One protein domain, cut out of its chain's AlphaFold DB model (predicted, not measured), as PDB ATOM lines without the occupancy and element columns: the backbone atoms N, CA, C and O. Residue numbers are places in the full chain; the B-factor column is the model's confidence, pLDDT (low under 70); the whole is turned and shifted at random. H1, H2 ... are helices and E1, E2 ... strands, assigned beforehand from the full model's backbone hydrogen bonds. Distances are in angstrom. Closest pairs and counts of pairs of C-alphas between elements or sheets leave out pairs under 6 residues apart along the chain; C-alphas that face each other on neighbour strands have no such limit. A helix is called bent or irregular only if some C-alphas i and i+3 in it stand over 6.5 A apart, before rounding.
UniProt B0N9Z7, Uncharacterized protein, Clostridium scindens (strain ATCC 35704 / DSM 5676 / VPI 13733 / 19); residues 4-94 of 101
ATOM      1  N   SER A   4       6.605 -23.458 108.339       78.44
ATOM      2  CA  SER A   4       5.529 -24.327 107.839       78.44
ATOM      3  C   SER A   4       5.595 -24.606 106.326       78.44
ATOM      4  O   SER A   4       5.012 -25.578 105.854       78.44
ATOM      5  N   HIS A   5       6.336 -23.806 105.548       83.44
ATOM      6  CA  HIS A   5       6.542 -24.024 104.111       83.44
ATOM      7  C   HIS A   5       7.836 -24.782 103.771       83.44
ATOM      8  O   HIS A   5       8.149 -24.950 102.590       83.44
ATOM      9  N   GLU A   6       8.635 -25.200 104.756       83.75
ATOM     10  CA  GLU A   6       9.888 -25.912 104.491       83.75
ATOM     11  C   GLU A   6       9.627 -27.236 103.752       83.75
ATOM     12  O   GLU A   6       8.902 -28.107 104.217       83.75
ATOM     13  N   GLY A   7      10.225 -27.386 102.566       83.69
ATOM     14  CA  GLY A   7      10.053 -28.566 101.711       83.69
ATOM     15  C   GLY A   7       8.853 -28.513 100.758       83.69
ATOM     16  O   GLY A   7       8.749 -29.383  99.893       83.69
ATOM     17  N   LEU A   8       7.997 -27.490 100.849       84.62
ATOM     18  CA  LEU A   8       6.877 -27.283  99.930       84.62
ATOM     19  C   LEU A   8       7.286 -26.416  98.727       84.62
ATOM     20  O   LEU A   8       8.101 -25.497  98.832       84.62
ATOM     21  N   SER A   9       6.699 -26.700  97.563       87.44
ATOM     22  CA  SER A   9       6.887 -25.935  96.323       87.44
ATOM     23  C   SER A   9       5.581 -25.284  95.874       87.44
ATOM     24  O   SER A   9       4.511 -25.767  96.217       87.44
ATOM     25  N   GLY A  10       5.661 -24.227  95.061       89.94
ATOM     26  CA  GLY A  10       4.468 -23.567  94.512       89.94
ATOM     27  C   GLY A  10       3.813 -22.548  95.450       89.94
ATOM     28  O   GLY A  10       2.745 -22.043  95.134       89.94
ATOM     29  N   ILE A  11       4.461 -22.209  96.567       94.06
ATOM     30  CA  ILE A  11       3.977 -21.198  97.513       94.06
ATOM     31  C   ILE A  11       4.704 -19.879  97.254       94.06
ATOM     32  O   ILE A  11       5.938 -19.824  97.252       94.06
ATOM     33  N   THR A  12       3.953 -18.798  97.066       94.38
ATOM     34  CA  THR A  12       4.494 -17.451  96.856       94.38
ATOM     35  C   THR A  12       3.909 -16.456  97.837       94.38
ATOM     36  O   THR A  12       2.833 -16.663  98.392       94.38
ATOM     37  N   LYS A  13       4.619 -15.345  98.056       95.44
ATOM     38  CA  LYS A  13       4.031 -14.222  98.779       95.44
ATOM     39  C   LYS A  13       2.840 -13.664  98.010       95.44
ATOM     40  O   LYS A  13       2.912 -13.535  96.792       95.44
ATOM     41  N   ASP A  14       1.794 -13.333  98.750       94.88
ATOM     42  CA  ASP A  14       0.538 -12.832  98.208       94.88
ATOM     43  C   ASP A  14       0.256 -11.411  98.711       94.88
ATOM     44  O   ASP A  14       0.961 -10.885  99.579       94.88
ATOM     45  N   ASN A  15      -0.730 -10.770  98.095       92.50
ATOM     46  CA  ASN A  15      -1.220  -9.450  98.451       92.50
ATOM     47  C   ASN A  15      -2.745  -9.409  98.285       92.50
ATOM     48  O   ASN A  15      -3.271  -8.653  97.461       92.50
ATOM     49  N   TYR A  16      -3.437 -10.253  99.052       94.31
ATOM     50  CA  TYR A  16      -4.893 -10.358  99.021       94.31
ATOM     51  C   TYR A  16      -5.551  -8.999  99.303       94.31
ATOM     52  O   TYR A  16      -5.191  -8.277 100.240       94.31
ATOM     53  N   ALA A  17      -6.508  -8.611  98.462       92.75
ATOM     54  CA  ALA A  17      -7.093  -7.280  98.513       92.75
ATOM     55  C   ALA A  17      -7.879  -7.058  99.816       92.75
ATOM     56  O   ALA A  17      -8.710  -7.869 100.206       92.75
ATOM     57  N   GLY A  18      -7.640  -5.922 100.478       90.56
ATOM     58  CA  GLY A  18      -8.355  -5.556 101.707       90.56
ATOM     59  C   GLY A  18      -7.864  -6.260 102.974       90.56
ATOM     60  O   GLY A  18      -8.472  -6.084 104.026       90.56
ATOM     61  N   ILE A  19      -6.761  -7.011 102.903       94.75
ATOM     62  CA  ILE A  19      -6.191  -7.665 104.077       94.75
ATOM     63  C   ILE A  19      -5.595  -6.638 105.073       94.75
ATOM     64  O   ILE A  19      -4.882  -5.714 104.654       94.75
ATOM     65  N   PRO A  20      -5.859  -6.770 106.387       95.25
ATOM     66  CA  PRO A  20      -5.225  -5.958 107.425       95.25
ATOM     67  C   PRO A  20      -3.693  -6.043 107.406       95.25
ATOM     68  O   PRO A  20      -3.121  -7.086 107.095       95.25
ATOM     69  N   GLU A  21      -3.017  -4.952 107.789       94.81
ATOM     70  CA  GLU A  21      -1.546  -4.856 107.754       94.81
ATOM     71  C   GLU A  21      -0.862  -5.972 108.556       94.81
ATOM     72  O   GLU A  21       0.098  -6.574 108.083       94.81
ATOM     73  N   GLU A  22      -1.391  -6.294 109.738       95.88
ATOM     74  CA  GLU A  22      -0.845  -7.332 110.623       95.88
ATOM     75  C   GLU A  22      -0.931  -8.747 110.035       95.88
ATOM     76  O   GLU A  22      -0.136  -9.611 110.393       95.88
ATOM     77  N   LEU A  23      -1.844  -8.978 109.087       96.44
ATOM     78  CA  LEU A  23      -2.011 -10.265 108.419       96.44
ATOM     79  C   LEU A  23      -1.143 -10.410 107.162       96.44
ATOM     80  O   LEU A  23      -0.941 -11.525 106.680       96.44
ATOM     81  N   LYS A  24      -0.571  -9.317 106.636       94.94
ATOM     82  CA  LYS A  24       0.253  -9.355 105.411       94.94
ATOM     83  C   LYS A  24       1.473 -10.261 105.538       94.94
ATOM     84  O   LYS A  24       1.913 -10.864 104.558       94.94
ATOM     85  N   GLU A  25       2.029 -10.398 106.740       94.69
ATOM     86  CA  GLU A  25       3.143 -11.317 106.990       94.69
ATOM     87  C   GLU A  25       2.732 -12.792 106.815       94.69
ATOM     88  O   GLU A  25       3.535 -13.619 106.366       94.69
ATOM     89  N   PHE A  26       1.466 -13.107 107.065       96.88
ATOM     90  CA  PHE A  26       0.904 -14.456 107.043       96.88
ATOM     91  C   PHE A  26       0.192 -14.788 105.732       96.88
ATOM     92  O   PHE A  26      -0.136 -15.947 105.515       96.88
ATOM     93  N   ASN A  27      -0.006 -13.813 104.841       97.19
ATOM     94  CA  ASN A  27      -0.649 -14.029 103.548       97.19
ATOM     95  C   ASN A  27       0.312 -14.607 102.495       97.19
ATOM     96  O   ASN A  27       1.425 -14.094 102.290       97.19
ATOM     97  N   TYR A  28      -0.136 -15.688 101.860       97.12
ATOM     98  CA  TYR A  28       0.555 -16.432 100.811       97.12
ATOM     99  C   TYR A  28      -0.454 -16.966  99.789       97.12
ATOM    100  O   TYR A  28      -1.643 -17.072 100.069       97.12
ATOM    101  N   TYR A  29       0.054 -17.305  98.608       96.31
ATOM    102  CA  TYR A  29      -0.707 -17.920  97.532       96.31
ATOM    103  C   TYR A  29      -0.117 -19.293  97.233       96.31
ATOM    104  O   TYR A  29       1.102 -19.418  97.062       96.31
ATOM    105  N   TYR A  30      -0.976 -20.303  97.180       94.94
ATOM    106  CA  TYR A  30      -0.642 -21.687  96.878       94.94
ATOM    107  C   TYR A  30      -1.045 -21.992  95.434       94.94
ATOM    108  O   TYR A  30      -2.221 -22.004  95.084       94.94
ATOM    109  N   ASN A  31      -0.051 -22.239  94.582       91.75
ATOM    110  CA  ASN A  31      -0.238 -22.561  93.169       91.75
ATOM    111  C   ASN A  31      -0.361 -24.081  92.955       91.75
ATOM    112  O   ASN A  31       0.444 -24.690  92.248       91.75
ATOM    113  N   ASP A  32      -1.336 -24.689  93.625       89.62
ATOM    114  CA  ASP A  32      -1.692 -26.114  93.542       89.62
ATOM    115  C   ASP A  32      -3.028 -26.352  92.813       89.62
ATOM    116  O   ASP A  32      -3.440 -27.494  92.647       89.62
ATOM    117  N   MET A  33      -3.650 -25.277  92.313       87.25
ATOM    118  CA  MET A  33      -4.960 -25.254  91.646       87.25
ATOM    119  C   MET A  33      -6.163 -25.558  92.555       87.25
ATOM    120  O   MET A  33      -7.277 -25.653  92.041       87.25
ATOM    121  N   GLU A  34      -5.963 -25.666  93.871       87.56
ATOM    122  CA  GLU A  34      -7.014 -26.013  94.840       87.56
ATOM    123  C   GLU A  34      -7.101 -24.995  95.991       87.56
ATOM    124  O   GLU A  34      -8.195 -24.599  96.384       87.56
ATOM    125  N   THR A  35      -5.962 -24.517  96.495       91.12
ATOM    126  CA  THR A  35      -5.871 -23.735  97.736       91.12
ATOM    127  C   THR A  35      -5.923 -22.222  97.496       91.12
ATOM    128  O   THR A  35      -6.682 -21.504  98.148       91.12
ATOM    129  N   GLY A  36      -5.091 -21.718  96.578       95.12
ATOM    130  CA  GLY A  36      -5.048 -20.301  96.218       95.12
ATOM    131  C   GLY A  36      -4.685 -19.360  97.379       95.12
ATOM    132  O   GLY A  36      -3.616 -19.500  97.980       95.12
ATOM    133  N   HIS A  37      -5.527 -18.360  97.658       96.94
ATOM    134  CA  HIS A  37      -5.255 -17.271  98.608       96.94
ATOM    135  C   HIS A  37      -5.460 -17.654 100.080       96.94
ATOM    136  O   HIS A  37      -6.594 -17.811 100.547       96.94
ATOM    137  N   VAL A  38      -4.385 -17.659 100.872       97.06
ATOM    138  CA  VAL A  38      -4.438 -18.098 102.275       97.06
ATOM    139  C   VAL A  38      -3.722 -17.178 103.257       97.06
ATOM    140  O   VAL A  38      -2.855 -16.378 102.899       97.06
ATOM    141  N   ILE A  39      -4.095 -17.325 104.525       97.69
ATOM    142  CA  ILE A  39      -3.414 -16.810 105.706       97.69
ATOM    143  C   ILE A  39      -2.928 -18.013 106.511       97.69
ATOM    144  O   ILE A  39      -3.711 -18.886 106.881       97.69
ATOM    145  N   MET A  40      -1.634 -18.032 106.809       97.19
ATOM    146  CA  MET A  40      -1.043 -19.026 107.698       97.19
ATOM    147  C   MET A  40      -1.474 -18.731 109.134       97.19
ATOM    148  O   MET A  40      -1.034 -17.743 109.726       97.19
ATOM    149  N   ALA A  41      -2.360 -19.565 109.669       97.50
ATOM    150  CA  ALA A  41      -2.932 -19.409 111.000       97.50
ATOM    151  C   ALA A  41      -2.980 -20.746 111.737       97.50
ATOM    152  O   ALA A  41      -3.135 -21.802 111.132       97.50
ATOM    153  N   ILE A  42      -2.860 -20.704 113.058       97.00
ATOM    154  CA  ILE A  42      -2.975 -21.879 113.916       97.00
ATOM    155  C   ILE A  42      -4.463 -22.084 114.228       97.00
ATOM    156  O   ILE A  42      -5.113 -21.141 114.697       97.00
ATOM    157  N   PRO A  43      -5.023 -23.283 113.996       97.00
ATOM    158  CA  PRO A  43      -6.371 -23.604 114.442       97.00
ATOM    159  C   PRO A  43      -6.475 -23.460 115.964       97.00
ATOM    160  O   PRO A  43      -5.628 -23.975 116.692       97.00
ATOM    161  N   GLU A  44      -7.522 -22.802 116.466       96.62
ATOM    162  CA  GLU A  44      -7.723 -22.600 117.914       96.62
ATOM    163  C   GLU A  44      -7.682 -23.935 118.690       96.62
ATOM    164  O   GLU A  44      -7.112 -24.006 119.780       96.62
ATOM    165  N   CYS A  45      -8.190 -25.019 118.092       95.12
ATOM    166  CA  CYS A  45      -8.158 -26.364 118.670       95.12
ATOM    167  C   CYS A  45      -6.745 -26.959 118.832       95.12
ATOM    168  O   CYS A  45      -6.553 -27.807 119.702       95.12
ATOM    169  N   LEU A  46      -5.757 -26.501 118.053       94.75
ATOM    170  CA  LEU A  46      -4.362 -26.950 118.128       94.75
ATOM    171  C   LEU A  46      -3.480 -26.036 118.981       94.75
ATOM    172  O   LEU A  46      -2.341 -26.393 119.280       94.75
ATOM    173  N   LEU A  47      -3.974 -24.865 119.398       95.31
ATOM    174  CA  LEU A  47      -3.139 -23.877 120.076       95.31
ATOM    175  C   LEU A  47      -2.520 -24.415 121.372       95.31
ATOM    176  O   LEU A  47      -1.338 -24.191 121.609       95.31
ATOM    177  N   SER A  48      -3.290 -25.133 122.198       94.81
ATOM    178  CA  SER A  48      -2.757 -25.697 123.448       94.81
ATOM    179  C   SER A  48      -1.597 -26.654 123.179       94.81
ATOM    180  O   SER A  48      -0.596 -26.621 123.886       94.81
ATOM    181  N   GLU A  49      -1.713 -27.480 122.140       93.38
ATOM    182  CA  GLU A  49      -0.662 -28.423 121.763       93.38
ATOM    183  C   GLU A  49       0.568 -27.691 121.212       93.38
ATOM    184  O   GLU A  49       1.698 -28.005 121.584       93.38
ATOM    185  N   ALA A  50       0.351 -26.668 120.382       92.75
ATOM    186  CA  ALA A  50       1.416 -25.833 119.841       92.75
ATOM    187  C   ALA A  50       2.213 -25.124 120.951       92.75
ATOM    188  O   ALA A  50       3.442 -25.031 120.889       92.75
ATOM    189  N   GLU A  51       1.526 -24.649 121.995       94.12
ATOM    190  CA  GLU A  51       2.159 -24.044 123.166       94.12
ATOM    191  C   GLU A  51       2.968 -25.049 123.988       94.12
ATOM    192  O   GLU A  51       4.076 -24.713 124.412       94.12
ATOM    193  N   ASP A  52       2.449 -26.263 124.178       94.88
ATOM    194  CA  ASP A  52       3.137 -27.334 124.906       94.88
ATOM    195  C   ASP A  52       4.373 -27.846 124.148       94.88
ATOM    196  O   ASP A  52       5.393 -28.173 124.761       94.88
ATOM    197  N   ASN A  53       4.311 -27.879 122.813       90.88
ATOM    198  CA  ASN A  53       5.437 -28.230 121.948       90.88
ATOM    199  C   ASN A  53       6.536 -27.149 121.968       90.88
ATOM    200  O   ASN A  53       7.726 -27.456 121.894       90.88
ATOM    201  N   GLY A  54       6.136 -25.882 122.113       89.94
ATOM    202  CA  GLY A  54       7.034 -24.727 122.143       89.94
ATOM    203  C   GLY A  54       7.432 -24.194 120.763       89.94
ATOM    204  O   GLY A  54       8.229 -23.258 120.696       89.94
ATOM    205  N   ASP A  55       6.877 -24.748 119.681       88.44
ATOM    206  CA  ASP A  55       7.131 -24.332 118.298       88.44
ATOM    207  C   ASP A  55       5.814 -24.084 117.546       88.44
ATOM    208  O   ASP A  55       5.282 -24.954 116.857       88.44
ATOM    209  N   LEU A  56       5.266 -22.877 117.705       90.12
ATOM    210  CA  LEU A  56       3.975 -22.487 117.130       90.12
ATOM    211  C   LEU A  56       3.994 -22.430 115.594       90.12
ATOM    212  O   LEU A  56       2.968 -22.692 114.969       90.12
ATOM    213  N   ASP A  57       5.149 -22.135 114.982       89.69
ATOM    214  CA  ASP A  57       5.286 -22.046 113.520       89.69
ATOM    215  C   ASP A  57       4.913 -23.366 112.823       89.69
ATOM    216  O   ASP A  57       4.424 -23.359 111.695       89.69
ATOM    217  N   MET A  58       5.142 -24.503 113.489       88.56
ATOM    218  CA  MET A  58       4.882 -25.842 112.947       88.56
ATOM    219  C   MET A  58       3.393 -26.211 112.919       88.56
ATOM    220  O   MET A  58       3.025 -27.185 112.267       88.56
ATOM    221  N   TYR A  59       2.546 -25.440 113.604       93.06
ATOM    222  CA  TYR A  59       1.102 -25.670 113.702       93.06
ATOM    223  C   TYR A  59       0.286 -24.711 112.824       93.06
ATOM    224  O   TYR A  59      -0.946 -24.714 112.855       93.06
ATOM    225  N   GLU A  60       0.956 -23.873 112.034       94.75
ATOM    226  CA  GLU A  60       0.297 -22.984 111.089       94.75
ATOM    227  C   GLU A  60      -0.272 -23.763 109.906       94.75
ATOM    228  O   GLU A  60       0.436 -24.482 109.203       94.75
ATOM    229  N   CYS A  61      -1.555 -23.552 109.653       95.00
ATOM    230  CA  CYS A  61      -2.298 -24.155 108.562       95.00
ATOM    231  C   CYS A  61      -2.739 -23.075 107.557       95.00
ATOM    232  O   CYS A  61      -2.962 -21.923 107.948       95.00
ATOM    233  N   PRO A  62      -2.881 -23.420 106.266       95.25
ATOM    234  CA  PRO A  62      -3.326 -22.485 105.240       95.25
ATOM    235  C   PRO A  62      -4.848 -22.281 105.315       95.25
ATOM    236  O   PRO A  62      -5.618 -23.033 104.723       95.25
ATOM    237  N   PHE A  63      -5.301 -21.258 106.042       97.50
ATOM    238  CA  PHE A  63      -6.717 -20.876 106.060       97.50
ATOM    239  C   PHE A  63      -7.047 -19.966 104.871       97.50
ATOM    240  O   PHE A  63      -6.305 -19.009 104.640       97.50
ATOM    241  N   PRO A  64      -8.179 -20.149 104.168       97.12
ATOM    242  CA  PRO A  64      -8.589 -19.224 103.115       97.12
ATOM    243  C   PRO A  64      -8.726 -17.788 103.625       97.12
ATOM    244  O   PRO A  64      -9.315 -17.552 104.684       97.12
ATOM    245  N   CYS A  65      -8.231 -16.809 102.860       97.12
ATOM    246  CA  CYS A  65      -8.251 -15.401 103.276       97.12
ATOM    247  C   CYS A  65      -9.665 -14.930 103.641       97.12
ATOM    248  O   CYS A  65      -9.868 -14.357 104.713       97.12
ATOM    249  N   ARG A  66     -10.660 -15.222 102.788       96.31
ATOM    250  CA  ARG A  66     -12.057 -14.833 103.029       96.31
ATOM    251  C   ARG A  66     -12.610 -15.436 104.320       96.31
ATOM    252  O   ARG A  66     -13.277 -14.737 105.078       96.31
ATOM    253  N   TYR A  67     -12.283 -16.697 104.603       97.25
ATOM    254  CA  TYR A  67     -12.710 -17.375 105.826       97.25
ATOM    255  C   TYR A  67     -12.193 -16.646 107.071       97.25
ATOM    256  O   TYR A  67     -12.976 -16.302 107.954       97.25
ATOM    257  N   VAL A  68     -10.893 -16.337 107.117       97.31
ATOM    258  CA  VAL A  68     -10.265 -15.644 108.257       97.31
ATOM    259  C   VAL A  68     -10.849 -14.246 108.464       97.31
ATOM    260  O   VAL A  68     -11.097 -13.837 109.599       97.31
ATOM    261  N   LEU A  69     -11.092 -13.509 107.379       96.25
ATOM    262  CA  LEU A  69     -11.639 -12.153 107.452       96.25
ATOM    263  C   LEU A  69     -13.110 -12.137 107.895       96.25
ATOM    264  O   LEU A  69     -13.507 -11.235 108.630       96.25
ATOM    265  N   GLU A  70     -13.914 -13.119 107.480       96.31
ATOM    266  CA  GLU A  70     -15.337 -13.193 107.835       96.31
ATOM    267  C   GLU A  70     -15.589 -13.809 109.216       96.31
ATOM    268  O   GLU A  70     -16.458 -13.338 109.954       96.31
ATOM    269  N   LYS A  71     -14.856 -14.867 109.579       95.88
ATOM    270  CA  LYS A  71     -14.998 -15.549 110.879       95.88
ATOM    271  C   LYS A  71     -14.252 -14.841 112.000       95.88
ATOM    272  O   LYS A  71     -14.623 -14.979 113.165       95.88
ATOM    273  N   GLY A  72     -13.255 -14.042 111.639       96.75
ATOM    274  CA  GLY A  72     -12.389 -13.350 112.570       96.75
ATOM    275  C   GLY A  72     -11.184 -14.190 112.985       96.75
ATOM    276  O   GLY A  72     -11.100 -15.401 112.779       96.75
ATOM    277  N   TYR A  73     -10.229 -13.494 113.585       97.88
ATOM    278  CA  TYR A  73      -8.981 -14.049 114.080       97.88
ATOM    279  C   TYR A  73      -8.529 -13.273 115.311       97.88
ATOM    280  O   TYR A  73      -9.045 -12.196 115.626       97.88
ATOM    281  N   ARG A  74      -7.521 -13.806 115.995       97.56
ATOM    282  CA  ARG A  74      -6.796 -13.085 117.042       97.56
ATOM    283  C   ARG A  74      -5.300 -13.293 116.891       97.56
ATOM    284  O   ARG A  74      -4.852 -14.355 116.473       97.56
ATOM    285  N   MET A  75      -4.527 -12.290 117.286       97.38
ATOM    286  CA  MET A  75      -3.075 -12.408 117.364       97.38
ATOM    287  C   MET A  75      -2.677 -13.029 118.705       97.38
ATOM    288  O   MET A  75      -3.129 -12.582 119.761       97.38
ATOM    289  N   HIS A  76      -1.814 -14.039 118.682       96.25
ATOM    290  CA  HIS A  76      -1.306 -14.705 119.882       96.25
ATOM    291  C   HIS A  76       0.174 -15.016 119.732       96.25
ATOM    292  O   HIS A  76       0.566 -15.727 118.814       96.25
ATOM    293  N   LYS A  77       1.010 -14.467 120.622       94.50
ATOM    294  CA  LYS A  77       2.473 -14.666 120.610       94.50
ATOM    295  C   LYS A  77       3.131 -14.432 119.233       94.50
ATOM    296  O   LYS A  77       4.141 -15.047 118.927       94.50
ATOM    297  N   GLY A  78       2.579 -13.524 118.425       94.50
ATOM    298  CA  GLY A  78       3.087 -13.233 117.080       94.50
ATOM    299  C   GLY A  78       2.561 -14.152 115.973       94.50
ATOM    300  O   GLY A  78       3.066 -14.069 114.866       94.50
ATOM    301  N   HIS A  79       1.548 -14.978 116.240       96.44
ATOM    302  CA  HIS A  79       0.873 -15.821 115.247       96.44
ATOM    303  C   HIS A  79      -0.600 -15.445 115.119       96.44
ATOM    304  O   HIS A  79      -1.197 -14.878 116.039       96.44
ATOM    305  N   VAL A  80      -1.190 -15.794 113.980       97.69
ATOM    306  CA  VAL A  80      -2.629 -15.682 113.743       97.69
ATOM    307  C   VAL A  80      -3.298 -16.938 114.280       97.69
ATOM    308  O   VAL A  80      -2.896 -18.040 113.922       97.69
ATOM    309  N   ILE A  81      -4.317 -16.782 115.118       98.06
ATOM    310  CA  ILE A  81      -5.178 -17.877 115.569       98.06
ATOM    311  C   ILE A  81      -6.554 -17.689 114.940       98.06
ATOM    312  O   ILE A  81      -7.120 -16.591 115.017       98.06
ATOM    313  N   CYS A  82      -7.082 -18.741 114.321       98.00
ATOM    314  CA  CYS A  82      -8.404 -18.742 113.702       98.00
ATOM    315  C   CYS A  82      -9.189 -19.987 114.135       98.00
ATOM    316  O   CYS A  82      -8.614 -21.059 114.333       98.00
ATOM    317  N   ASP A  83     -10.501 -19.837 114.305       97.25
ATOM    318  CA  ASP A  83     -11.376 -20.953 114.655       97.25
ATOM    319  C   ASP A  83     -11.656 -21.818 113.421       97.25
ATOM    320  O   ASP A  83     -12.140 -21.340 112.390       97.25
ATOM    321  N   GLY A  84     -11.339 -23.101 113.523       93.81
ATOM    322  CA  GLY A  84     -11.488 -24.061 112.442       93.81
ATOM    323  C   GLY A  84     -11.351 -25.481 112.962       93.81
ATOM    324  O   GLY A  84     -10.539 -25.760 113.850       93.81
ATOM    325  N   GLU A  85     -12.160 -26.375 112.403       93.88
ATOM    326  CA  GLU A  85     -12.032 -27.803 112.653       93.88
ATOM    327  C   GLU A  85     -10.775 -28.336 111.963       93.88
ATOM    328  O   GLU A  85     -10.473 -27.988 110.817       93.88
ATOM    329  N   TYR A  86     -10.037 -29.182 112.675       92.81
ATOM    330  CA  TYR A  86      -8.818 -29.799 112.182       92.81
ATOM    331  C   TYR A  86      -8.887 -31.308 112.394       92.81
ATOM    332  O   TYR A  86      -9.122 -31.780 113.509       92.81
ATOM    333  N   ASP A  87      -8.667 -32.060 111.323       93.06
ATOM    334  CA  ASP A  87      -8.505 -33.505 111.352       93.06
ATOM    335  C   ASP A  87      -7.025 -33.862 111.181       93.06
ATOM    336  O   ASP A  87      -6.338 -33.364 110.294       93.06
ATOM    337  N   MET A  88      -6.520 -34.772 112.011       85.12
ATOM    338  CA  MET A  88      -5.099 -35.145 112.004       85.12
ATOM    339  C   MET A  88      -4.637 -35.822 110.705       85.12
ATOM    340  O   MET A  88      -3.437 -35.864 110.440       85.12
ATOM    341  N   SER A  89      -5.558 -36.391 109.924       85.94
ATOM    342  CA  SER A  89      -5.259 -37.079 108.663       85.94
ATOM    343  C   SER A  89      -5.558 -36.215 107.439       85.94
ATOM    344  O   SER A  89      -4.885 -36.367 106.421       85.94
ATOM    345  N   LEU A  90      -6.572 -35.349 107.521       84.44
ATOM    346  CA  LEU A  90      -7.082 -34.563 106.393       84.44
ATOM    347  C   LEU A  90      -6.711 -33.073 106.460       84.44
ATOM    348  O   LEU A  90      -6.781 -32.391 105.443       84.44
ATOM    349  N   GLY A  91      -6.275 -32.574 107.617       89.12
ATOM    350  CA  GLY A  91      -5.931 -31.172 107.832       89.12
ATOM    351  C   GLY A  91      -7.146 -30.308 108.176       89.12
ATOM    352  O   GLY A  91      -8.043 -30.732 108.905       89.12
ATOM    353  N   LEU A  92      -7.161 -29.066 107.684       92.19
ATOM    354  CA  LEU A  92      -8.262 -28.132 107.919       92.19
ATOM    355  C   LEU A  92      -9.548 -28.589 107.231       92.19
ATOM    356  O   LEU A  92      -9.604 -28.715 106.010       92.19
ATOM    357  N   MET A  93     -10.608 -28.742 108.017       94.00
ATOM    358  CA  MET A  93     -11.919 -29.172 107.541       94.00
ATOM    359  C   MET A  93     -12.775 -27.952 107.185       94.00
ATOM    360  O   MET A  93     -13.748 -27.627 107.864       94.00
ATOM    361  N   ILE A  94     -12.382 -27.240 106.127       93.12
ATOM    362  CA  ILE A  94     -13.084 -26.055 105.613       93.12
ATOM    363  C   ILE A  94     -13.722 -26.401 104.265       93.12
ATOM    364  O   ILE A  94     -13.119 -27.087 103.446       93.12
TER     365      ILE A  94
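AT A GLANCE: This is residues 4 to 94 of the 101 residues of an uncharacterized protein of Clostridium scindens (strain ATCC 35704 / DSM 5676 / VPI 13733 / 19) (UniProt B0N9Z7). What does the model look like? A strongly twisted, branched sheet is built round one long, bent strand, E3: E2 and E1 follow one another outward beside its first part, the E5 and E6 hairpin joins at its last part, and E4 lies on its other side. H1 and H2 touch each other and pack at the end of the sheet where E3 meets E6, while H3 stands beside the strands. What is printed? There are 91 residues with three named helices and six named strands; along the chain come E1, E2 and E3, then H1 and H2, then E4, then H3, and last E5 and E6, in a mixed class of helices and strands; of the neighbour pairs in the sheet, E3 and E6 are parallel, while E1 and E2, E2 and E3, E3 and E4, and E5 and E6 are antiparallel. It is compact, with a radius of gyration of the C-alphas of 12.4 A and spans of 33 by 26 by 22 A.

HOW THE PARTS SIT: How does the sheet branch? E3, residues 36 to 43, bends by 61 degrees at residue 40, with E2, residues 27 to 30, and E6, residues 79 to 82, on one side and E4, residues 61 to 64, on the other side. E2 is antiparallel, N 30 to O 36 at 2.9 A; E4 is antiparallel, N 39 to O 63 at 2.8 A; E6 is parallel, N 42 to O 80 at 2.8 A. What lies farther out? E1, residues 11 to 13, is antiparallel to E2, N 12 to O 29 at 2.9 A, and E1 E2 E3 is a meander, each strand the antiparallel neighbour of the one before. E5, residues 73 to 76, forms a hairpin with E6, N 76 to O 79 at 2.8 A. Where are the helices? H1, residues 44 to 53, is on the sheet at a height of 5.6 A and touches H2, residues 56 to 59, closest at the C-alphas of Ala 50 and Leu 56, 5.0 A. H3, residues 65 to 71, is only just at the sheet's level, at a height of 3.9 A, and is closest to E3 at the C-alphas of Val 38 and Cys 65, 4.8 A; it is apart from H1 and H2. How are their backbones? Every O i to N i+4 pair is within hydrogen-bond range in H3, 4 of 6 are in H1, and H2 is too short for one.

IN THESE COORDINATES: Where do the strands run? E3 spans 18.6 A from C-alpha 36 at (-5.048, -20.301, 96.218), E2 10.2 A, E6 9.8 A, E4 9.7 A, E5 9.6 A and E1 7.1 A. And the helices? H1 spans 14.9 A from C-alpha 44 at (-7.723, -22.600, 117.914) and is irregular, C-alphas 45 and 48 being 7.2 A apart; H3 spans 10.2 A and H2 5.5 A.

THE WHOLE: How large is it? The two C-alphas farthest apart, those of Ala 17 and Asp 52, are 34.7 A apart. Are there cuts, long links or weak places? The printed part has no cut, E1 to E2 is a long link of 13 residues, and no printed residue is under 70 in pLDDT. Residues 83 to 94 have no named element, but residues 86 to 87 pair antiparallel with residues 91 to 92.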